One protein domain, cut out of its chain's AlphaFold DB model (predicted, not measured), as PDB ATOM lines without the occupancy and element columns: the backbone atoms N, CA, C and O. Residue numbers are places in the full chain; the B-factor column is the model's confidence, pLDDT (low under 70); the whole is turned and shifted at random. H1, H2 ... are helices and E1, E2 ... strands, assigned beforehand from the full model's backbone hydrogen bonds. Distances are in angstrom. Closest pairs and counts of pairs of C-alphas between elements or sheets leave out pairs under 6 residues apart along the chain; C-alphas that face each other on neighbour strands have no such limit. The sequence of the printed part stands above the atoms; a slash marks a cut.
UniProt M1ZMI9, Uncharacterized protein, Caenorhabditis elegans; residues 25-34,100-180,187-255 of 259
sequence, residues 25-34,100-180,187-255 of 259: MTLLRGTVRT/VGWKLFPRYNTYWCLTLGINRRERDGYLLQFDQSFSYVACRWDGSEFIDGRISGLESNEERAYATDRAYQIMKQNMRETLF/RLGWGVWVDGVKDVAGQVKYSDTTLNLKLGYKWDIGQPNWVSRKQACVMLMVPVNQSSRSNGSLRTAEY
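This is residues 25 to 34, 100 to 180 and 187 to 255 of the 259 residues of an uncharacterized protein of Caenorhabditis elegans (UniProt M1ZMI9). A strongly twisted sheet of six strands, curled like part of a barrel, wraps round one long helix, H2, while the short helix H1 packs on the sheet's opposite face, giving three layers, helices on both faces of a sheet. The printed part has 160 residues with two named helices and six named strands, in the order E1 E2 E3 H1 H2 E4 E5 E6; under half of the residues are in named elements, and the class is mixed, helices and strands. The sheet runs E2 E3 E1 E4 E5 E6 and is mixed, with E1 and E4 parallel and the other neighbours antiparallel. The whole is compact, with a radius of gyration of the C-alphas of 15.3 A and spans of 45 by 43 by 30 A.

Find C-alpha 25 at (7.133, -33.140, -43.955); here E1 begins, residues 25 to 30, 15.7 A long. Beyond the first cut come E2, residues 103 to 107, 12.8 A, and E3, residues 110 to 119, 27.7 A. H1 is residues 132 to 138, 9.3 A. At C-alpha 157, (16.817, -29.364, -59.284), H2 begins and runs 26.4 A to residue 175. After the second cut look for E4, residues 189 to 198, 22.6 A, which bends by 85 degrees at residue 195. E5, residues 231 to 239, 19.7 A, bends by 68 degrees at residue 234. E6, residues 250 to 254, 13.2 A, ends at C-alpha 254, (0.755, -19.621, -43.424).

Start at the inner strands E1 and E4, parallel, where N 27 and O 193 are 2.9 A apart, within hydrogen-bond range. On to E3, antiparallel to E1, you find N 28 and O 115 at 2.9 A; the hairpin E2 and E3 has N 105 and O 112 at 2.8 A. The other way, E4, E5 and E6 form a meander, each strand the antiparallel neighbour of the one before: N 192 and O 236 are 2.9 A apart, and N 235 and O 251 are 2.9 A apart. The sheet curls round H2; the closest C-alphas of H2 and E5 are those of Thr 164 and Val 238, 6.1 A. H1 is on the opposite face, its closest C-alpha to E1 being that of Ser 135, 6.2 A from that of Thr 26. In H1 and H2 every O i to N i+4 pair is within hydrogen-bond range.

The C-alphas of Asn 109 and Phe 180 are the farthest apart, 47.5 A. Residues 35 to 99 and 181 to 186 are not printed; the gaps are 14.2 A and 15.0 A between C-alphas. The links E3 to H1, H1 to H2 and E4 to E5 are long. Mean pLDDT of the printed part is 73.6; look for low confidence at residues 119 to 149, among others.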
ATOM      1  N   MET A  25       5.752 -32.681 -44.026       80.84
ATOM      2  CA  MET A  25       7.133 -33.140 -43.955       80.84
ATOM      3  C   MET A  25       8.066 -31.942 -43.888       80.84
ATOM      4  O   MET A  25       7.696 -30.837 -44.275       80.84
ATOM      5  N   THR A  26       9.291 -32.153 -43.434       84.61
ATOM      6  CA  THR A  26      10.343 -31.134 -43.448       84.61
ATOM      7  C   THR A  26      11.553 -31.684 -44.174       84.61
ATOM      8  O   THR A  26      11.987 -32.799 -43.886       84.61
ATOM      9  N   LEU A  27      12.110 -30.916 -45.107       88.98
ATOM     10  CA  LEU A  27      13.391 -31.249 -45.711       88.98
ATOM     11  C   LEU A  27      14.512 -30.915 -44.730       88.98
ATOM     12  O   LEU A  27      14.678 -29.767 -44.315       88.98
ATOM     13  N   LEU A  28      15.289 -31.930 -44.381       87.04
ATOM     14  CA  LEU A  28      16.367 -31.841 -43.411       87.04
ATOM     15  C   LEU A  28      17.711 -31.986 -44.106       87.04
ATOM     16  O   LEU A  28      17.850 -32.817 -45.001       87.04
ATOM     17  N   ARG A  29      18.710 -31.240 -43.635       86.60
ATOM     18  CA  ARG A  29      20.126 -31.439 -43.947       86.60
ATOM     19  C   ARG A  29      20.891 -31.882 -42.715       86.60
ATOM     20  O   ARG A  29      20.721 -31.317 -41.638       86.60
ATOM     21  N   GLY A  30      21.773 -32.847 -42.896       80.59
ATOM     22  CA  GLY A  30      22.710 -33.326 -41.893       80.59
ATOM     23  C   GLY A  30      24.135 -33.153 -42.394       80.59
ATOM     24  O   GLY A  30      24.396 -33.199 -43.602       80.59
ATOM     25  N   THR A  31      25.068 -32.967 -41.465       72.64
ATOM     26  CA  THR A  31      26.492 -33.007 -41.792       72.64
ATOM     27  C   THR A  31      26.865 -34.397 -42.275       72.64
ATOM     28  O   THR A  31      26.459 -35.415 -41.707       72.64
ATOM     29  N   VAL A  32      27.669 -34.436 -43.324       60.86
ATOM     30  CA  VAL A  32      28.204 -35.677 -43.866       60.86
ATOM     31  C   VAL A  32      29.136 -36.325 -42.849       60.86
ATOM     32  O   VAL A  32      29.977 -35.652 -42.253       60.86
ATOM     33  N   ARG A  33      29.020 -37.642 -42.653       52.62
ATOM     34  CA  ARG A  33      30.002 -38.370 -41.849       52.62
ATOM     35  C   ARG A  33      31.235 -38.604 -42.716       52.62
ATOM     36  O   ARG A  33      31.153 -39.249 -43.766       52.62
ATOM     37  N   THR A  34      32.389 -38.119 -42.261       40.19
ATOM     38  CA  THR A  34      33.688 -38.529 -42.800       40.19
ATOM     39  C   THR A  34      33.915 -39.989 -42.418       40.19
ATOM     40  O   THR A  34      34.395 -40.289 -41.327       40.19
ATOM     41  N   VAL A 100      21.954 -43.925 -42.625       77.74
ATOM     42  CA  VAL A 100      20.906 -44.720 -43.291       77.74
ATOM     43  C   VAL A 100      19.629 -43.879 -43.418       77.74
ATOM     44  O   VAL A 100      19.267 -43.165 -42.489       77.74
ATOM     45  N   GLY A 101      18.978 -43.919 -44.583       76.42
ATOM     46  CA  GLY A 101      17.773 -43.124 -44.869       76.42
ATOM     47  C   GLY A 101      18.031 -41.683 -45.333       76.42
ATOM     48  O   GLY A 101      17.083 -40.975 -45.671       76.42
ATOM     49  N   TRP A 102      19.292 -41.256 -45.404       86.09
ATOM     50  CA  TRP A 102      19.698 -39.960 -45.946       86.09
ATOM     51  C   TRP A 102      20.387 -40.130 -47.302       86.09
ATOM     52  O   TRP A 102      21.071 -41.127 -47.540       86.09
ATOM     53  N   LYS A 103      20.242 -39.144 -48.188       87.24
ATOM     54  CA  LYS A 103      20.847 -39.137 -49.526       87.24
ATOM     55  C   LYS A 103      21.868 -38.010 -49.655       87.24
ATOM     56  O   LYS A 103      21.604 -36.893 -49.228       87.24
ATOM     57  N   LEU A 104      23.026 -38.312 -50.236       85.90
ATOM     58  CA  LEU A 104      24.102 -37.347 -50.463       85.90
ATOM     59  C   LEU A 104      23.792 -36.462 -51.677       85.90
ATOM     60  O   LEU A 104      23.421 -36.986 -52.728       85.90
ATOM     61  N   PHE A 105      24.010 -35.158 -51.543       84.89
ATOM     62  CA  PHE A 105      23.924 -34.180 -52.625       84.89
ATOM     63  C   PHE A 105      25.188 -33.318 -52.683       84.89
ATOM     64  O   PHE A 105      25.666 -32.870 -51.634       84.89
ATOM     65  N   PRO A 106      25.744 -33.083 -53.885       79.51
ATOM     66  CA  PRO A 106      26.763 -32.066 -54.070       79.51
ATOM     67  C   PRO A 106      26.133 -30.673 -53.944       79.51
ATOM     68  O   PRO A 106      25.079 -30.400 -54.515       79.51
ATOM     69  N   ARG A 107      26.805 -29.781 -53.220       81.01
ATOM     70  CA  ARG A 107      26.560 -28.333 -53.227       81.01
ATOM     71  C   ARG A 107      27.872 -27.628 -53.564       81.01
ATOM     72  O   ARG A 107      28.930 -28.223 -53.410       81.01
ATOM     73  N   TYR A 108      27.798 -26.372 -54.004       72.84
ATOM     74  CA  TYR A 108      28.909 -25.549 -54.518       72.84
ATOM     75  C   TYR A 108      30.349 -26.036 -54.217       72.84
ATOM     76  O   TYR A 108      31.079 -26.368 -55.142       72.84
ATOM     77  N   ASN A 109      30.758 -26.113 -52.943       72.52
ATOM     78  CA  ASN A 109      32.099 -26.551 -52.523       72.52
ATOM     79  C   ASN A 109      32.100 -27.662 -51.454       72.52
ATOM     80  O   ASN A 109      33.087 -27.845 -50.741       72.52
ATOM     81  N   THR A 110      30.982 -28.359 -51.264       77.02
ATOM     82  CA  THR A 110      30.826 -29.331 -50.177       77.02
ATOM     83  C   THR A 110      29.720 -30.334 -50.496       77.02
ATOM     84  O   THR A 110      29.025 -30.227 -51.500       77.02
ATOM     85  N   TYR A 111      29.525 -31.320 -49.634       79.60
ATOM     86  CA  TYR A 111      28.421 -32.261 -49.750       79.60
ATOM     87  C   TYR A 111      27.494 -32.121 -48.553       79.60
ATOM     88  O   TYR A 111      27.933 -31.792 -47.450       79.60
ATOM     89  N   TRP A 112      26.215 -32.403 -48.763       83.44
ATOM     90  CA  TRP A 112      25.222 -32.441 -47.695       83.44
ATOM     91  C   TRP A 112      24.357 -33.680 -47.818       83.44
ATOM     92  O   TRP A 112      24.044 -34.147 -48.911       83.44
ATOM     93  N   CYS A 113      23.977 -34.225 -46.670       85.18
ATOM     94  CA  CYS A 113      23.019 -35.313 -46.610       85.18
ATOM     95  C   CYS A 113      21.632 -34.731 -46.435       85.18
ATOM     96  O   CYS A 113      21.428 -33.975 -45.489       85.18
ATOM     97  N   LEU A 114      20.685 -35.121 -47.282       88.87
ATOM     98  CA  LEU A 114      19.288 -34.720 -47.181       88.87
ATOM     99  C   LEU A 114      18.384 -35.894 -46.813       88.87
ATOM    100  O   LEU A 114      18.628 -37.031 -47.220       88.87
ATOM    101  N   THR A 115      17.329 -35.613 -46.057       89.35
ATOM    102  CA  THR A 115      16.216 -36.540 -45.825       89.35
ATOM    103  C   THR A 115      14.918 -35.776 -45.576       89.35
ATOM    104  O   THR A 115      14.931 -34.553 -45.441       89.35
ATOM    105  N   LEU A 116      13.796 -36.491 -45.514       85.94
ATOM    106  CA  LEU A 116      12.514 -35.930 -45.095       85.94
ATOM    107  C   LEU A 116      12.185 -36.395 -43.680       85.94
ATOM    108  O   LEU A 116      12.044 -37.593 -43.440       85.94
ATOM    109  N   GLY A 117      12.028 -35.443 -42.763       76.01
ATOM    110  CA  GLY A 117      11.391 -35.686 -41.473       76.01
ATOM    111  C   GLY A 117       9.878 -35.666 -41.645       76.01
ATOM    112  O   GLY A 117       9.340 -34.718 -42.222       76.01
ATOM    113  N   ILE A 118       9.188 -36.700 -41.174       71.79
ATOM    114  CA  ILE A 118       7.725 -36.699 -41.095       71.79
ATOM    115  C   ILE A 118       7.372 -36.089 -39.751       71.79
ATOM    116  O   ILE A 118       7.706 -36.650 -38.709       71.79
ATOM    117  N   ASN A 119       6.691 -34.950 -39.757       58.58
ATOM    118  CA  ASN A 119       6.226 -34.373 -38.510       58.58
ATOM    119  C   ASN A 119       4.939 -35.096 -38.110       58.58
ATOM    120  O   ASN A 119       3.853 -34.769 -38.587       58.58
ATOM    121  N   ARG A 120       5.073 -36.126 -37.270       52.67
ATOM    122  CA  ARG A 120       3.948 -36.902 -36.744       52.67
ATOM    123  C   ARG A 120       3.869 -36.677 -35.234       52.67
ATOM    124  O   ARG A 120       4.628 -37.252 -34.465       52.67
ATOM    125  N   ARG A 121       2.957 -35.812 -34.794       46.61
ATOM    126  CA  ARG A 121       2.438 -35.847 -33.423       46.61
ATOM    127  C   ARG A 121       0.988 -36.243 -33.524       46.61
ATOM    128  O   ARG A 121       0.166 -35.469 -34.003       46.61
ATOM    129  N   GLU A 122       0.701 -37.438 -33.049       45.44
ATOM    130  CA  GLU A 122      -0.652 -37.816 -32.692       45.44
ATOM    131  C   GLU A 122      -0.908 -37.287 -31.274       45.44
ATOM    132  O   GLU A 122      -0.154 -37.581 -30.343       45.44
ATOM    133  N   ARG A 123      -1.934 -36.450 -31.109       41.94
ATOM    134  CA  ARG A 123      -2.555 -36.206 -29.801       41.94
ATOM    135  C   ARG A 123      -3.969 -36.763 -29.894       41.94
ATOM    136  O   ARG A 123      -4.714 -36.379 -30.789       41.94
ATOM    137  N   ASP A 124      -4.294 -37.703 -29.011       40.75
ATOM    138  CA  ASP A 124      -5.608 -38.355 -28.928       40.75
ATOM    139  C   ASP A 124      -6.078 -39.005 -30.249       40.75
ATOM    140  O   ASP A 124      -7.259 -38.987 -30.578       40.75
ATOM    141  N   GLY A 125      -5.147 -39.566 -31.033       36.55
ATOM    142  CA  GLY A 125      -5.445 -40.218 -32.318       36.55
ATOM    143  C   GLY A 125      -5.612 -39.267 -33.510       36.55
ATOM    144  O   GLY A 125      -5.835 -39.728 -34.628       36.55
ATOM    145  N   TYR A 126      -5.456 -37.954 -33.308       36.47
ATOM    146  CA  TYR A 126      -5.473 -36.958 -34.378       36.47
ATOM    147  C   TYR A 126      -4.058 -36.465 -34.683       36.47
ATOM    148  O   TYR A 126      -3.307 -36.082 -33.781       36.47
ATOM    149  N   LEU A 127      -3.703 -36.447 -35.969       42.14
ATOM    150  CA  LEU A 127      -2.490 -35.804 -36.466       42.14
ATOM    151  C   LEU A 127      -2.591 -34.295 -36.206       42.14
ATOM    152  O   LEU A 127      -3.425 -33.604 -36.789       42.14
ATOM    153  N   LEU A 128      -1.767 -33.780 -35.294       41.92
ATOM    154  CA  LEU A 128      -1.693 -32.348 -35.024       41.92
ATOM    155  C   LEU A 128      -1.122 -31.638 -36.256       41.92
ATOM    156  O   LEU A 128      -0.049 -31.995 -36.730       41.92
ATOM    157  N   GLN A 129      -1.824 -30.620 -36.760       45.64
ATOM    158  CA  GLN A 129      -1.330 -29.755 -37.834       45.64
ATOM    159  C   GLN A 129      -0.019 -29.090 -37.398       45.64
ATOM    160  O   GLN A 129       0.025 -28.394 -36.383       45.64
ATOM    161  N   PHE A 130       1.056 -29.319 -38.152       48.67
ATOM    162  CA  PHE A 130       2.361 -28.719 -37.885       48.67
ATOM    163  C   PHE A 130       2.487 -27.383 -38.614       48.67
ATOM    164  O   PHE A 130       2.036 -27.238 -39.743       48.67
ATOM    165  N   ASP A 131       3.112 -26.396 -37.980       50.32
ATOM    166  CA  ASP A 131       3.547 -25.170 -38.647       50.32
ATOM    167  C   ASP A 131       5.071 -25.196 -38.862       50.32
ATOM    168  O   ASP A 131       5.787 -26.023 -38.288       50.32
ATOM    169  N   GLN A 132       5.595 -24.286 -39.688       45.32
ATOM    170  CA  GLN A 132       7.034 -24.231 -39.955       45.32
ATOM    171  C   GLN A 132       7.866 -23.892 -38.700       45.32
ATOM    172  O   GLN A 132       9.016 -24.322 -38.652       45.32
ATOM    173  N   SER A 133       7.345 -23.180 -37.677       47.17
ATOM    174  CA  SER A 133       8.106 -23.020 -36.413       47.17
ATOM    175  C   SER A 133       8.314 -24.351 -35.740       47.17
ATOM    176  O   SER A 133       9.400 -24.624 -35.233       47.17
ATOM    177  N   PHE A 134       7.283 -25.185 -35.753       49.74
ATOM    178  CA  PHE A 134       7.362 -26.508 -35.200       49.74
ATOM    179  C   PHE A 134       8.267 -27.372 -36.063       49.74
ATOM    180  O   PHE A 134       9.057 -28.088 -35.491       49.74
ATOM    181  N   SER A 135       8.298 -27.239 -37.390       48.43
ATOM    182  CA  SER A 135       9.339 -27.868 -38.223       48.43
ATOM    183  C   SER A 135      10.748 -27.394 -37.846       48.43
ATOM    184  O   SER A 135      11.652 -28.207 -37.697       48.43
ATOM    185  N   TYR A 136      10.937 -26.094 -37.605       48.04
ATOM    186  CA  TYR A 136      12.204 -25.499 -37.160       48.04
ATOM    187  C   TYR A 136      12.690 -26.054 -35.813       48.04
ATOM    188  O   TYR A 136      13.891 -26.228 -35.605       48.04
ATOM    189  N   VAL A 137      11.757 -26.329 -34.894       40.69
ATOM    190  CA  VAL A 137      12.035 -26.830 -33.536       40.69
ATOM    191  C   VAL A 137      12.045 -28.367 -33.480       40.69
ATOM    192  O   VAL A 137      12.913 -28.948 -32.836       40.69
ATOM    193  N   ALA A 138      11.137 -29.040 -34.183       40.11
ATOM    194  CA  ALA A 138      10.955 -30.493 -34.265       40.11
ATOM    195  C   ALA A 138      11.910 -31.179 -35.241       40.11
ATOM    196  O   ALA A 138      12.057 -32.393 -35.161       40.11
ATOM    197  N   CYS A 139      12.706 -30.427 -36.012       41.66
ATOM    198  CA  CYS A 139      13.995 -30.939 -36.494       41.66
ATOM    199  C   CYS A 139      14.838 -31.551 -35.355       41.66
ATOM    200  O   CYS A 139      15.747 -32.318 -35.636       41.66
ATOM    201  N   ARG A 140      14.540 -31.249 -34.079       32.20
ATOM    202  CA  ARG A 140      15.159 -31.895 -32.915       32.20
ATOM    203  C   ARG A 140      14.465 -33.163 -32.411       32.20
ATOM    204  O   ARG A 140      15.073 -33.839 -31.591       32.20
ATOM    205  N   TRP A 141      13.235 -33.489 -32.814       33.08
ATOM    206  CA  TRP A 141      12.419 -34.479 -32.096       33.08
ATOM    207  C   TRP A 141      11.496 -35.301 -33.013       33.08
ATOM    208  O   TRP A 141      10.351 -34.937 -33.264       33.08
ATOM    209  N   ASP A 142      12.000 -36.457 -33.439       35.82
ATOM    210  CA  ASP A 142      11.215 -37.689 -33.553       35.82
ATOM    211  C   ASP A 142      11.548 -38.498 -32.289       35.82
ATOM    212  O   ASP A 142      12.717 -38.590 -31.920       35.82
ATOM    213  N   GLY A 143      10.536 -38.994 -31.576       33.78
ATOM    214  CA  GLY A 143      10.574 -39.501 -30.200       33.78
ATOM    215  C   GLY A 143      11.426 -40.749 -29.927       33.78
ATOM    216  O   GLY A 143      11.076 -41.517 -29.036       33.78
ATOM    217  N   SER A 144      12.531 -40.962 -30.640       31.82
ATOM    218  CA  SER A 144      13.480 -42.045 -30.369       31.82
ATOM    219  C   SER A 144      14.957 -41.677 -30.554       31.82
ATOM    220  O   SER A 144      15.775 -42.173 -29.789       31.82
ATOM    221  N   GLU A 145      15.331 -40.755 -31.444       34.41
ATOM    222  CA  GLU A 145      16.711 -40.261 -31.557       34.41
ATOM    223  C   GLU A 145      16.703 -38.824 -32.087       34.41
ATOM    224  O   GLU A 145      15.970 -38.495 -33.018       34.41
ATOM    225  N   PHE A 146      17.528 -37.950 -31.503       36.69
ATOM    226  CA  PHE A 146      17.755 -36.594 -32.009       36.69
ATOM    227  C   PHE A 146      18.084 -36.682 -33.510       36.69
ATOM    228  O   PHE A 146      19.152 -37.180 -33.888       36.69
ATOM    229  N   ILE A 147      17.184 -36.214 -34.384       49.46
ATOM    230  CA  ILE A 147      17.536 -36.066 -35.791       49.46
ATOM    231  C   ILE A 147      18.573 -34.949 -35.820       49.46
ATOM    232  O   ILE A 147      18.298 -33.790 -35.543       49.46
ATOM    233  N   ASP A 148      19.811 -35.328 -36.093       54.22
ATOM    234  CA  ASP A 148      20.979 -34.450 -36.171       54.22
ATOM    235  C   ASP A 148      20.922 -33.607 -37.465       54.22
ATOM    236  O   ASP A 148      21.810 -33.649 -38.320       54.22
ATOM    237  N   GLY A 149      19.781 -32.950 -37.678       62.80
ATOM    238  CA  GLY A 149      19.356 -32.334 -38.919       62.80
ATOM    239  C   GLY A 149      18.858 -30.915 -38.688       62.80
ATOM    240  O   GLY A 149      18.208 -30.611 -37.693       62.80
ATOM    241  N   ARG A 150      19.173 -30.018 -39.616       77.97
ATOM    242  CA  ARG A 150      18.614 -28.661 -39.678       77.97
ATOM    243  C   ARG A 150      17.665 -28.581 -40.859       77.97
ATOM    244  O   ARG A 150      17.851 -29.325 -41.817       77.97
ATOM    245  N   ILE A 151      16.699 -27.665 -40.831       82.78
ATOM    246  CA  ILE A 151      15.915 -27.386 -42.035       82.78
ATOM    247  C   ILE A 151      16.867 -27.036 -43.190       82.78
ATOM    248  O   ILE A 151      17.866 -26.327 -43.012       82.78
ATOM    249  N   SER A 152      16.596 -27.618 -44.349       89.90
ATOM    250  CA  SER A 152      17.386 -27.438 -45.559       89.90
ATOM    251  C   SER A 152      16.592 -26.659 -46.586       89.90
ATOM    252  O   SER A 152      15.378 -26.840 -46.721       89.90
ATOM    253  N   GLY A 153      17.293 -25.851 -47.367       92.95
ATOM    254  CA  GLY A 153      16.759 -25.387 -48.636       92.95
ATOM    255  C   GLY A 153      16.987 -26.383 -49.762       92.95
ATOM    256  O   GLY A 153      17.449 -27.506 -49.538       92.95
ATOM    257  N   LEU A 154      16.659 -25.932 -50.971       94.42
ATOM    258  CA  LEU A 154      16.814 -26.654 -52.229       94.42
ATOM    259  C   LEU A 154      17.867 -25.965 -53.110       94.42
ATOM    260  O   LEU A 154      17.571 -25.006 -53.826       94.42
ATOM    261  N   GLU A 155      19.102 -26.448 -53.070       90.50
ATOM    262  CA  GLU A 155      20.208 -25.877 -53.840       90.50
ATOM    263  C   GLU A 155      20.098 -26.204 -55.333       90.50
ATOM    264  O   GLU A 155      20.402 -25.354 -56.170       90.50
ATOM    265  N   SER A 156      19.609 -27.399 -55.677       88.83
ATOM    266  CA  SER A 156      19.569 -27.897 -57.055       88.83
ATOM    267  C   SER A 156      18.210 -28.483 -57.462       88.83
ATOM    268  O   SER A 156      17.335 -28.750 -56.630       88.83
ATOM    269  N   ASN A 157      18.018 -28.700 -58.768       89.15
ATOM    270  CA  ASN A 157      16.817 -29.364 -59.284       89.15
ATOM    271  C   ASN A 157      16.724 -30.825 -58.826       89.15
ATOM    272  O   ASN A 157      15.621 -31.327 -58.614       89.15
ATOM    273  N   GLU A 158      17.861 -31.487 -58.638       89.56
ATOM    274  CA  GLU A 158      17.968 -32.868 -58.171       89.56
ATOM    275  C   GLU A 158      17.540 -32.982 -56.706       89.56
ATOM    276  O   GLU A 158      16.842 -33.931 -56.344       89.56
ATOM    277  N   GLU A 159      17.896 -31.999 -55.869       91.53
ATOM    278  CA  GLU A 159      17.407 -31.912 -54.488       91.53
ATOM    279  C   GLU A 159      15.882 -31.742 -54.453       91.53
ATOM    280  O   GLU A 159      15.193 -32.429 -53.694       91.53
ATOM    281  N   ARG A 160      15.331 -30.882 -55.324       94.15
ATOM    282  CA  ARG A 160      13.877 -30.670 -55.452       94.15
ATOM    283  C   ARG A 160      13.153 -31.928 -55.921       94.15
ATOM    284  O   ARG A 160      12.121 -32.283 -55.350       94.15
ATOM    285  N   ALA A 161      13.678 -32.595 -56.947       92.06
ATOM    286  CA  ALA A 161      13.122 -33.843 -57.460       92.06
ATOM    287  C   ALA A 161      13.131 -34.923 -56.372       92.06
ATOM    288  O   ALA A 161      12.094 -35.511 -56.085       92.06
ATOM    289  N   TYR A 162      14.256 -35.086 -55.671       93.28
ATOM    290  CA  TYR A 162      14.350 -36.005 -54.541       93.28
ATOM    291  C   TYR A 162      13.324 -35.713 -53.448       93.28
ATOM    292  O   TYR A 162      12.633 -36.633 -53.018       93.28
ATOM    293  N   ALA A 163      13.207 -34.456 -53.008       92.77
ATOM    294  CA  ALA A 163      12.241 -34.079 -51.984       92.77
ATOM    295  C   ALA A 163      10.804 -34.386 -52.436       92.77
ATOM    296  O   ALA A 163      10.033 -34.961 -51.673       92.77
ATOM    297  N   THR A 164      10.466 -34.073 -53.689       92.50
ATOM    298  CA  THR A 164       9.137 -34.330 -54.270       92.50
ATOM    299  C   THR A 164       8.836 -35.830 -54.347       92.50
ATOM    300  O   THR A 164       7.803 -36.286 -53.853       92.50
ATOM    301  N   ASP A 165       9.749 -36.615 -54.916       91.49
ATOM    302  CA  ASP A 165       9.565 -38.053 -55.125       91.49
ATOM    303  C   ASP A 165       9.529 -38.808 -53.799       91.49
ATOM    304  O   ASP A 165       8.679 -39.677 -53.583       91.49
ATOM    305  N   ARG A 166      10.429 -38.458 -52.873       90.40
ATOM    306  CA  ARG A 166      10.484 -39.087 -51.555       90.40
ATOM    307  C   ARG A 166       9.232 -38.771 -50.744       90.40
ATOM    308  O   ARG A 166       8.679 -39.679 -50.126       90.40
ATOM    309  N   ALA A 167       8.759 -37.528 -50.791       87.49
ATOM    310  CA  ALA A 167       7.515 -37.115 -50.153       87.49
ATOM    311  C   ALA A 167       6.315 -37.880 -50.708       87.49
ATOM    312  O   ALA A 167       5.494 -38.378 -49.942       87.49
ATOM    313  N   TYR A 168       6.242 -38.036 -52.030       86.11
ATOM    314  CA  TYR A 168       5.182 -38.805 -52.669       86.11
ATOM    315  C   TYR A 168       5.200 -40.280 -52.245       86.11
ATOM    316  O   TYR A 168       4.150 -40.863 -51.973       86.11
ATOM    317  N   GLN A 169       6.383 -40.895 -52.148       86.35
ATOM    318  CA  GLN A 169       6.512 -42.270 -51.658       86.35
ATOM    319  C   GLN A 169       6.025 -42.414 -50.214       86.35
ATOM    320  O   GLN A 169       5.253 -43.329 -49.929       86.35
ATOM    321  N   ILE A 170       6.437 -41.502 -49.329       80.44
ATOM    322  CA  ILE A 170       5.988 -41.465 -47.931       80.44
ATOM    323  C   ILE A 170       4.469 -41.287 -47.872       80.44
ATOM    324  O   ILE A 170       3.784 -42.047 -47.187       80.44
ATOM    325  N   MET A 171       3.930 -40.337 -48.637       77.64
ATOM    326  CA  MET A 171       2.494 -40.109 -48.759       77.64
ATOM    327  C   MET A 171       1.768 -41.387 -49.178       77.64
ATOM    328  O   MET A 171       0.811 -41.792 -48.528       77.64
ATOM    329  N   LYS A 172       2.223 -42.060 -50.237       76.67
ATOM    330  CA  LYS A 172       1.594 -43.287 -50.740       76.67
ATOM    331  C   LYS A 172       1.635 -44.424 -49.717       76.67
ATOM    332  O   LYS A 172       0.686 -45.202 -49.651       76.67
ATOM    333  N   GLN A 173       2.713 -44.532 -48.941       75.82
ATOM    334  CA  GLN A 173       2.838 -45.526 -47.872       75.82
ATOM    335  C   GLN A 173       1.838 -45.264 -46.742       75.82
ATOM    336  O   GLN A 173       1.133 -46.184 -46.350       75.82
ATOM    337  N   ASN A 174       1.704 -44.013 -46.294       69.46
ATOM    338  CA  ASN A 174       0.800 -43.650 -45.197       69.46
ATOM    339  C   ASN A 174      -0.677 -43.588 -45.636       69.46
ATOM    340  O   ASN A 174      -1.562 -43.980 -44.887       69.46
ATOM    341  N   MET A 175      -0.976 -43.165 -46.871       65.35
ATOM    342  CA  MET A 175      -2.359 -43.124 -47.375       65.35
ATOM    343  C   MET A 175      -2.973 -44.508 -47.583       65.35
ATOM    344  O   MET A 175      -4.197 -44.626 -47.605       65.35
ATOM    345  N   ARG A 176      -2.155 -45.558 -47.739       53.20
ATOM    346  CA  ARG A 176      -2.670 -46.934 -47.762       53.20
ATOM    347  C   ARG A 176      -3.362 -47.311 -46.451       53.20
ATOM    348  O   ARG A 176      -4.249 -48.154 -46.489       53.20
ATOM    349  N   GLU A 177      -3.006 -46.668 -45.341       44.51
ATOM    350  CA  GLU A 177      -3.635 -46.883 -44.035       44.51
ATOM    351  C   GLU A 177      -4.891 -46.014 -43.837       44.51
ATOM    352  O   GLU A 177      -5.837 -46.444 -43.186       44.51
ATOM    353  N   THR A 178      -4.968 -44.828 -44.455       41.98
ATOM    354  CA  THR A 178      -6.106 -43.891 -44.325       41.98
ATOM    355  C   THR A 178      -7.099 -43.947 -45.490       41.98
ATOM    356  O   THR A 178      -7.725 -42.942 -45.829       41.98
ATOM    357  N   LEU A 179      -7.267 -45.111 -46.121       36.38
ATOM    358  CA  LEU A 179      -8.225 -45.357 -47.210       36.38
ATOM    359  C   LEU A 179      -9.685 -45.391 -46.697       36.38
ATOM    360  O   LEU A 179     -10.422 -46.344 -46.918       36.38
ATOM    361  N   PHE A 180     -10.124 -44.322 -46.035       33.90
ATOM    362  CA  PHE A 180     -11.534 -44.013 -45.818       33.90
ATOM    363  C   PHE A 180     -11.903 -42.804 -46.678       33.90
ATOM    364  O   PHE A 180     -11.663 -41.659 -46.317       33.90
ATOM    365  N   ARG A 187      -8.743 -31.774 -52.767       47.22
ATOM    366  CA  ARG A 187      -7.358 -31.736 -53.260       47.22
ATOM    367  C   ARG A 187      -6.400 -32.006 -52.099       47.22
ATOM    368  O   ARG A 187      -5.738 -31.093 -51.616       47.22
ATOM    369  N   LEU A 188      -6.347 -33.252 -51.634       52.31
ATOM    370  CA  LEU A 188      -5.302 -33.684 -50.719       52.31
ATOM    371  C   LEU A 188      -3.976 -33.583 -51.478       52.31
ATOM    372  O   LEU A 188      -3.790 -34.139 -52.561       52.31
ATOM    373  N   GLY A 189      -3.083 -32.770 -50.947       60.47
ATOM    374  CA  GLY A 189      -1.731 -32.595 -51.437       60.47
ATOM    375  C   GLY A 189      -0.864 -32.362 -50.226       60.47
ATOM    376  O   GLY A 189      -1.251 -31.604 -49.343       60.47
ATOM    377  N   TRP A 190       0.254 -33.065 -50.175       76.64
ATOM    378  CA  TRP A 190       1.172 -33.008 -49.058       76.64
ATOM    379  C   TRP A 190       2.121 -31.830 -49.238       76.64
ATOM    380  O   TRP A 190       2.373 -31.364 -50.355       76.64
ATOM    381  N   GLY A 191       2.631 -31.338 -48.119       80.64
ATOM    382  CA  GLY A 191       3.595 -30.253 -48.074       80.64
ATOM    383  C   GLY A 191       4.935 -30.730 -47.541       80.64
ATOM    384  O   GLY A 191       4.981 -31.446 -46.539       80.64
ATOM    385  N   VAL A 192       6.023 -30.312 -48.183       85.74
ATOM    386  CA  VAL A 192       7.362 -30.377 -47.587       85.74
ATOM    387  C   VAL A 192       7.800 -28.961 -47.241       85.74
ATOM    388  O   VAL A 192       8.013 -28.137 -48.128       85.74
ATOM    389  N   TRP A 193       7.956 -28.674 -45.956       85.76
ATOM    390  CA  TRP A 193       8.611 -27.466 -45.488       85.76
ATOM    391  C   TRP A 193      10.065 -27.460 -45.937       85.76
ATOM    392  O   TRP A 193      10.812 -28.407 -45.680       85.76
ATOM    393  N   VAL A 194      10.455 -26.372 -46.585       88.77
ATOM    394  CA  VAL A 194      11.835 -26.104 -46.986       88.77
ATOM    395  C   VAL A 194      12.283 -24.800 -46.344       88.77
ATOM    396  O   VAL A 194      11.457 -23.995 -45.903       88.77
ATOM    397  N   ASP A 195      13.592 -24.599 -46.248       88.15
ATOM    398  CA  ASP A 195      14.122 -23.344 -45.731       88.15
ATOM    399  C   ASP A 195      13.683 -22.159 -46.603       88.15
ATOM    400  O   ASP A 195      13.515 -22.270 -47.819       88.15
ATOM    401  N   GLY A 196      13.488 -21.012 -45.970       87.01
ATOM    402  CA  GLY A 196      12.918 -19.833 -46.600       87.01
ATOM    403  C   GLY A 196      11.805 -19.260 -45.741       87.01
ATOM    404  O   GLY A 196      10.792 -19.918 -45.477       87.01
ATOM    405  N   VAL A 197      12.005 -18.018 -45.317       83.66
ATOM    406  CA  VAL A 197      11.021 -17.229 -44.579       83.66
ATOM    407  C   VAL A 197      10.891 -15.835 -45.168       83.66
ATOM    408  O   VAL A 197      11.856 -15.291 -45.696       83.66
ATOM    409  N   LYS A 198       9.707 -15.238 -45.072       82.11
ATOM    410  CA  LYS A 198       9.485 -13.848 -45.477       82.11
ATOM    411  C   LYS A 198      10.244 -12.905 -44.540       82.11
ATOM    412  O   LYS A 198      10.058 -12.970 -43.324       82.11
ATOM    413  N   ASP A 199      11.071 -12.024 -45.086       82.04
ATOM    414  CA  ASP A 199      11.697 -10.944 -44.327       82.04
ATOM    415  C   ASP A 199      10.820  -9.680 -44.264       82.04
ATOM    416  O   ASP A 199       9.705  -9.624 -44.790       82.04
ATOM    417  N   VAL A 200      11.329  -8.641 -43.596       81.13
ATOM    418  CA  VAL A 200      10.630  -7.356 -43.440       81.13
ATOM    419  C   VAL A 200      10.383  -6.633 -44.768       81.13
ATOM    420  O   VAL A 200       9.423  -5.873 -44.867       81.13
ATOM    421  N   ALA A 201      11.202  -6.891 -45.791       86.59
ATOM    422  CA  ALA A 201      11.056  -6.334 -47.133       86.59
ATOM    423  C   ALA A 201      10.146  -7.194 -48.034       86.59
ATOM    424  O   ALA A 201       9.928  -6.858 -49.198       86.59
ATOM    425  N   GLY A 202       9.604  -8.302 -47.519       82.83
ATOM    426  CA  GLY A 202       8.801  -9.244 -48.292       82.83
ATOM    427  C   GLY A 202       9.617 -10.145 -49.220       82.83
ATOM    428  O   GLY A 202       9.043 -10.769 -50.112       82.83
ATOM    429  N   GLN A 203      10.929 -10.232 -49.021       87.96
ATOM    430  CA  GLN A 203      11.810 -11.147 -49.739       87.96
ATOM    431  C   GLN A 203      11.935 -12.475 -48.992       87.96
ATOM    432  O   GLN A 203      11.640 -12.579 -47.800       87.96
ATOM    433  N   VAL A 204      12.368 -13.520 -49.699       88.54
ATOM    434  CA  VAL A 204      12.671 -14.808 -49.065       88.54
ATOM    435  C   VAL A 204      14.071 -14.736 -48.464       88.54
ATOM    436  O   VAL A 204      15.064 -14.616 -49.180       88.54
ATOM    437  N   LYS A 205      14.148 -14.859 -47.144       88.56
ATOM    438  CA  LYS A 205      15.380 -15.012 -46.380       88.56
ATOM    439  C   LYS A 205      15.622 -16.482 -46.068       88.56
ATOM    440  O   LYS A 205      14.745 -17.174 -45.555       88.56
ATOM    441  N   TYR A 206      16.840 -16.931 -46.337       89.92
ATOM    442  CA  TYR A 206      17.286 -18.302 -46.112       89.92
ATOM    443  C   TYR A 206      18.137 -18.376 -44.844       89.92
ATOM    444  O   TYR A 206      18.996 -17.522 -44.614       89.92
ATOM    445  N   SER A 207      17.888 -19.384 -44.015       85.67
ATOM    446  CA  SER A 207      18.725 -19.726 -42.859       85.67
ATOM    447  C   SER A 207      19.743 -20.819 -43.175       85.67
ATOM    448  O   SER A 207      20.747 -20.971 -42.472       85.67
ATOM    449  N   ASP A 208      19.499 -21.589 -44.232       88.29
ATOM    450  CA  ASP A 208      20.418 -22.569 -44.758       88.29
ATOM    451  C   ASP A 208      21.563 -21.846 -45.470       88.29
ATOM    452  O   ASP A 208      21.535 -21.557 -46.664       88.29
ATOM    453  N   THR A 209      22.611 -21.572 -44.697       86.33
ATOM    454  CA  THR A 209      23.843 -20.911 -45.143       86.33
ATOM    455  C   THR A 209      24.628 -21.696 -46.193       86.33
ATOM    456  O   THR A 209      25.685 -21.246 -46.622       86.33
ATOM    457  N   THR A 210      24.174 -22.892 -46.566       86.42
ATOM    458  CA  THR A 210      24.852 -23.754 -47.541       86.42
ATOM    459  C   THR A 210      24.260 -23.630 -48.943       86.42
ATOM    460  O   THR A 210      24.763 -24.259 -49.872       86.42
ATOM    461  N   LEU A 211      23.211 -22.814 -49.096       90.26
ATOM    462  CA  LEU A 211      22.619 -22.482 -50.384       90.26
ATOM    463  C   LEU A 211      23.403 -21.362 -51.067       90.26
ATOM    464  O   LEU A 211      23.522 -20.258 -50.525       90.26
ATOM    465  N   ASN A 212      23.840 -21.597 -52.298       89.03
ATOM    466  CA  ASN A 212      24.505 -20.600 -53.122       89.03
ATOM    467  C   ASN A 212      23.582 -20.186 -54.274       89.03
ATOM    468  O   ASN A 212      23.042 -19.076 -54.264       89.03
ATOM    469  N   LEU A 213      23.286 -21.116 -55.180       89.54
ATOM    470  CA  LEU A 213      22.547 -20.873 -56.418       89.54
ATOM    471  C   LEU A 213      21.028 -20.973 -56.260       89.54
ATOM    472  O   LEU A 213      20.307 -20.302 -56.997       89.54
ATOM    473  N   LYS A 214      20.531 -21.781 -55.309       94.05
ATOM    474  CA  LYS A 214      19.085 -21.929 -55.032       94.05
ATOM    475  C   LYS A 214      18.276 -22.371 -56.266       94.05
ATOM    476  O   LYS A 214      17.105 -22.022 -56.404       94.05
ATOM    477  N   LEU A 215      18.868 -23.162 -57.168       89.33
ATOM    478  CA  LEU A 215      18.236 -23.607 -58.424       89.33
ATOM    479  C   LEU A 215      17.032 -24.526 -58.188       89.33
ATOM    480  O   LEU A 215      16.160 -24.653 -59.047       89.33
ATOM    481  N   GLY A 216      16.965 -25.158 -57.018       93.76
ATOM    482  CA  GLY A 216      15.814 -25.940 -56.593       93.76
ATOM    483  C   GLY A 216      14.617 -25.096 -56.140       93.76
ATOM    484  O   GLY A 216      13.562 -25.660 -55.859       93.76
ATOM    485  N   TYR A 217      14.705 -23.762 -56.098       94.73
ATOM    486  CA  TYR A 217      13.570 -22.901 -55.751       94.73
ATOM    487  C   TYR A 217      12.669 -22.601 -56.952       94.73
ATOM    488  O   TYR A 217      12.538 -21.464 -57.406       94.73
ATOM    489  N   LYS A 218      12.008 -23.641 -57.470       95.38
ATOM    490  CA  LYS A 218      11.033 -23.501 -58.559       95.38
ATOM    491  C   LYS A 218       9.669 -23.079 -58.016       95.38
ATOM    492  O   LYS A 218       8.875 -23.921 -57.599       95.38
ATOM    493  N   TRP A 219       9.387 -21.784 -58.046       93.20
ATOM    494  CA  TRP A 219       8.098 -21.228 -57.638       93.20
ATOM    495  C   TRP A 219       6.949 -21.666 -58.545       93.20
ATOM    496  O   TRP A 219       7.112 -21.837 -59.754       93.20
ATOM    497  N   ASP A 220       5.778 -21.854 -57.943       90.20
ATOM    498  CA  ASP A 220       4.536 -21.973 -58.694       90.20
ATOM    499  C   ASP A 220       4.169 -20.635 -59.357       90.20
ATOM    500  O   ASP A 220       4.673 -19.571 -58.986       90.20
ATOM    501  N   ILE A 221       3.268 -20.673 -60.336       87.95
ATOM    502  CA  ILE A 221       2.842 -19.469 -61.055       87.95
ATOM    503  C   ILE A 221       2.260 -18.453 -60.061       87.95
ATOM    504  O   ILE A 221       1.354 -18.763 -59.285       87.95
ATOM    505  N   GLY A 222       2.788 -17.227 -60.104       89.40
ATOM    506  CA  GLY A 222       2.377 -16.139 -59.219       89.40
ATOM    507  C   GLY A 222       2.901 -16.260 -57.785       89.40
ATOM    508  O   GLY A 222       2.339 -15.622 -56.903       89.40
ATOM    509  N   GLN A 223       3.923 -17.079 -57.525       89.18
ATOM    510  CA  GLN A 223       4.605 -17.173 -56.231       89.18
ATOM    511  C   GLN A 223       6.039 -16.612 -56.312       89.18
ATOM    512  O   GLN A 223       6.637 -16.655 -57.387       89.18
ATOM    513  N   PRO A 224       6.616 -16.136 -55.190       89.09
ATOM    514  CA  PRO A 224       5.964 -15.913 -53.896       89.09
ATOM    515  C   PRO A 224       5.038 -14.684 -53.939       89.09
ATOM    516  O   PRO A 224       5.428 -13.642 -54.454       89.09
ATOM    517  N   ASN A 225       3.815 -14.782 -53.400       85.07
ATOM    518  CA  ASN A 225       2.864 -13.654 -53.393       85.07
ATOM    519  C   ASN A 225       2.521 -13.103 -52.009       85.07
ATOM    520  O   ASN A 225       2.006 -11.990 -51.938       85.07
ATOM    521  N   TRP A 226       2.799 -13.838 -50.926       80.37
ATOM    522  CA  TRP A 226       2.596 -13.378 -49.545       80.37
ATOM    523  C   TRP A 226       1.235 -12.700 -49.300       80.37
ATOM    524  O   TRP A 226       1.159 -11.707 -48.569       80.37
ATOM    525  N   VAL A 227       0.177 -13.210 -49.941       73.98
ATOM    526  CA  VAL A 227      -1.170 -12.611 -50.002       73.98
ATOM    527  C   VAL A 227      -1.694 -12.275 -48.610       73.98
ATOM    528  O   VAL A 227      -2.344 -11.254 -48.402       73.98
ATOM    529  N   SER A 228      -1.394 -13.137 -47.643       70.39
ATOM    530  CA  SER A 228      -1.735 -12.933 -46.242       70.39
ATOM    531  C   SER A 228      -0.505 -12.527 -45.441       70.39
ATOM    532  O   SER A 228       0.584 -13.071 -45.619       70.39
ATOM    533  N   ARG A 229      -0.695 -11.634 -44.460       68.00
ATOM    534  CA  ARG A 229       0.351 -11.281 -43.480       68.00
ATOM    535  C   ARG A 229       0.854 -12.490 -42.683       68.00
ATOM    536  O   ARG A 229       1.936 -12.419 -42.115       68.00
ATOM    537  N   LYS A 230       0.078 -13.578 -42.634       66.48
ATOM    538  CA  LYS A 230       0.453 -14.829 -41.966       66.48
ATOM    539  C   LYS A 230       1.277 -15.759 -42.853       66.48
ATOM    540  O   LYS A 230       1.895 -16.680 -42.322       66.48
ATOM    541  N   GLN A 231       1.290 -15.547 -44.175       67.57
ATOM    542  CA  GLN A 231       2.157 -16.293 -45.084       67.57
ATOM    543  C   GLN A 231       3.590 -15.814 -44.887       67.57
ATOM    544  O   GLN A 231       3.951 -14.712 -45.296       67.57
ATOM    545  N   ALA A 232       4.388 -16.647 -44.231       73.33
ATOM    546  CA  ALA A 232       5.759 -16.314 -43.862       73.33
ATOM    547  C   ALA A 232       6.755 -17.413 -44.236       73.33
ATOM    548  O   ALA A 232       7.946 -17.228 -44.028       73.33
ATOM    549  N   CYS A 233       6.283 -18.534 -44.779       79.93
ATOM    550  CA  CYS A 233       7.040 -19.775 -44.886       79.93
ATOM    551  C   CYS A 233       7.016 -20.309 -46.315       79.93
ATOM    552  O   CYS A 233       6.069 -20.039 -47.057       79.93
ATOM    553  N   VAL A 234       8.015 -21.111 -46.678       86.10
ATOM    554  CA  VAL A 234       8.111 -21.737 -48.001       86.10
ATOM    555  C   VAL A 234       7.836 -23.232 -47.906       86.10
ATOM    556  O   VAL A 234       8.389 -23.937 -47.061       86.10
ATOM    557  N   MET A 235       6.978 -23.716 -48.796       87.12
ATOM    558  CA  MET A 235       6.574 -25.113 -48.856       87.12
ATOM    559  C   MET A 235       6.625 -25.626 -50.289       87.12
ATOM    560  O   MET A 235       6.151 -24.970 -51.216       87.12
ATOM    561  N   LEU A 236       7.177 -26.821 -50.456       90.25
ATOM    562  CA  LEU A 236       7.138 -27.595 -51.685       90.25
ATOM    563  C   LEU A 236       5.847 -28.408 -51.735       90.25
ATOM    564  O   LEU A 236       5.522 -29.148 -50.805       90.25
ATOM    565  N   MET A 237       5.118 -28.258 -52.832       87.43
ATOM    566  CA  MET A 237       3.817 -28.876 -53.038       87.43
ATOM    567  C   MET A 237       3.966 -30.275 -53.634       87.43
ATOM    568  O   MET A 237       4.601 -30.459 -54.672       87.43
ATOM    569  N   VAL A 238       3.315 -31.256 -53.012       86.75
ATOM    570  CA  VAL A 238       3.321 -32.663 -53.435       86.75
ATOM    571  C   VAL A 238       1.871 -33.151 -53.554       86.75
ATOM    572  O   VAL A 238       1.339 -33.799 -52.652       86.75
ATOM    573  N   PRO A 239       1.161 -32.776 -54.633       78.83
ATOM    574  CA  PRO A 239      -0.219 -33.190 -54.854       78.83
ATOM    575  C   PRO A 239      -0.327 -34.707 -55.054       78.83
ATOM    576  O   PRO A 239       0.574 -35.334 -55.611       78.83
ATOM    577  N   VAL A 240      -1.477 -35.288 -54.691       75.95
ATOM    578  CA  VAL A 240      -1.771 -36.710 -54.964       75.95
ATOM    579  C   VAL A 240      -1.688 -37.019 -56.462       75.95
ATOM    580  O   VAL A 240      -1.141 -38.045 -56.859       75.95
ATOM    581  N   ASN A 241      -2.174 -36.108 -57.310       76.57
ATOM    582  CA  ASN A 241      -1.972 -36.203 -58.749       76.57
ATOM    583  C   ASN A 241      -0.616 -35.593 -59.150       76.57
ATOM    584  O   ASN A 241      -0.506 -34.374 -59.305       76.57
ATOM    585  N   GLN A 242       0.386 -36.443 -59.393       80.88
ATOM    586  CA  GLN A 242       1.738 -36.027 -59.800       80.88
ATOM    587  C   GLN A 242       1.792 -35.295 -61.151       80.88
ATOM    588  O   GLN A 242       2.752 -34.571 -61.406       80.88
ATOM    589  N   SER A 243       0.768 -35.441 -62.003       82.08
ATOM    590  CA  SER A 243       0.661 -34.689 -63.266       82.08
ATOM    591  C   SER A 243       0.186 -33.243 -63.075       82.08
ATOM    592  O   SER A 243       0.180 -32.457 -64.023       82.08
ATOM    593  N   SER A 244      -0.207 -32.863 -61.852       81.42
ATOM    594  CA  SER A 244      -0.533 -31.474 -61.530       81.42
ATOM    595  C   SER A 244       0.662 -30.563 -61.810       81.42
ATOM    596  O   SER A 244       1.787 -30.851 -61.408       81.42
ATOM    597  N   ARG A 245       0.400 -29.394 -62.406       82.96
ATOM    598  CA  ARG A 245       1.420 -28.359 -62.653       82.96
ATOM    599  C   ARG A 245       2.120 -27.881 -61.379       82.96
ATOM    600  O   ARG A 245       3.245 -27.401 -61.454       82.96
ATOM    601  N   SER A 246       1.462 -28.020 -60.229       83.01
ATOM    602  CA  SER A 246       2.019 -27.652 -58.929       83.01
ATOM    603  C   SER A 246       2.932 -28.726 -58.327       83.01
ATOM    604  O   SER A 246       3.431 -28.542 -57.223       83.01
ATOM    605  N   ASN A 247       3.087 -29.891 -58.966       86.42
ATOM    606  CA  ASN A 247       3.900 -30.962 -58.407       86.42
ATOM    607  C   ASN A 247       5.379 -30.563 -58.376       86.42
ATOM    608  O   ASN A 247       5.976 -30.228 -59.403       86.42
ATOM    609  N   GLY A 248       5.957 -30.580 -57.178       90.15
ATOM    610  CA  GLY A 248       7.328 -30.158 -56.942       90.15
ATOM    611  C   GLY A 248       7.559 -28.668 -57.196       90.15
ATOM    612  O   GLY A 248       8.689 -28.299 -57.518       90.15
ATOM    613  N   SER A 249       6.531 -27.817 -57.112       92.84
ATOM    614  CA  SER A 249       6.687 -26.358 -57.120       92.84
ATOM    615  C   SER A 249       6.527 -25.766 -55.721       92.84
ATOM    616  O   SER A 249       5.924 -26.372 -54.832       92.84
ATOM    617  N   LEU A 250       7.109 -24.588 -55.509       91.55
ATOM    618  CA  LEU A 250       7.090 -23.890 -54.229       91.55
ATOM    619  C   LEU A 250       5.924 -22.910 -54.120       91.55
ATOM    620  O   LEU A 250       5.592 -22.200 -55.073       91.55
ATOM    621  N   ARG A 251       5.358 -22.819 -52.917       87.36
ATOM    622  CA  ARG A 251       4.347 -21.832 -52.533       87.36
ATOM    623  C   ARG A 251       4.674 -21.207 -51.186       87.36
ATOM    624  O   ARG A 251       5.315 -21.828 -50.336       87.36
ATOM    625  N   THR A 252       4.182 -19.992 -50.981       82.37
ATOM    626  CA  THR A 252       4.162 -19.368 -49.660       82.37
ATOM    627  C   THR A 252       3.003 -19.924 -48.842       82.37
ATOM    628  O   THR A 252       1.885 -20.035 -49.351       82.37
ATOM    629  N   ALA A 253       3.252 -20.251 -47.580       75.17
ATOM    630  CA  ALA A 253       2.268 -20.863 -46.698       75.17
ATOM    631  C   ALA A 253       2.197 -20.158 -45.343       75.17
ATOM    632  O   ALA A 253       3.154 -19.517 -44.898       75.17
ATOM    633  N   GLU A 254       1.017 -20.230 -44.725       66.47
ATOM    634  CA  GLU A 254       0.755 -19.621 -43.424       66.47
ATOM    635  C   GLU A 254       1.324 -20.448 -42.273       66.47
ATOM    636  O   GLU A 254       1.309 -21.679 -42.308       66.47
ATOM    637  N   TYR A 255       1.737 -19.752 -41.211       52.01
ATOM    638  CA  TYR A 255       1.827 -20.338 -39.877       52.01
ATOM    639  C   TYR A 255       0.427 -20.763 -39.426       52.01
ATOM    640  O   TYR A 255      -0.371 -19.930 -38.983       52.01
TER     641      TYR A 255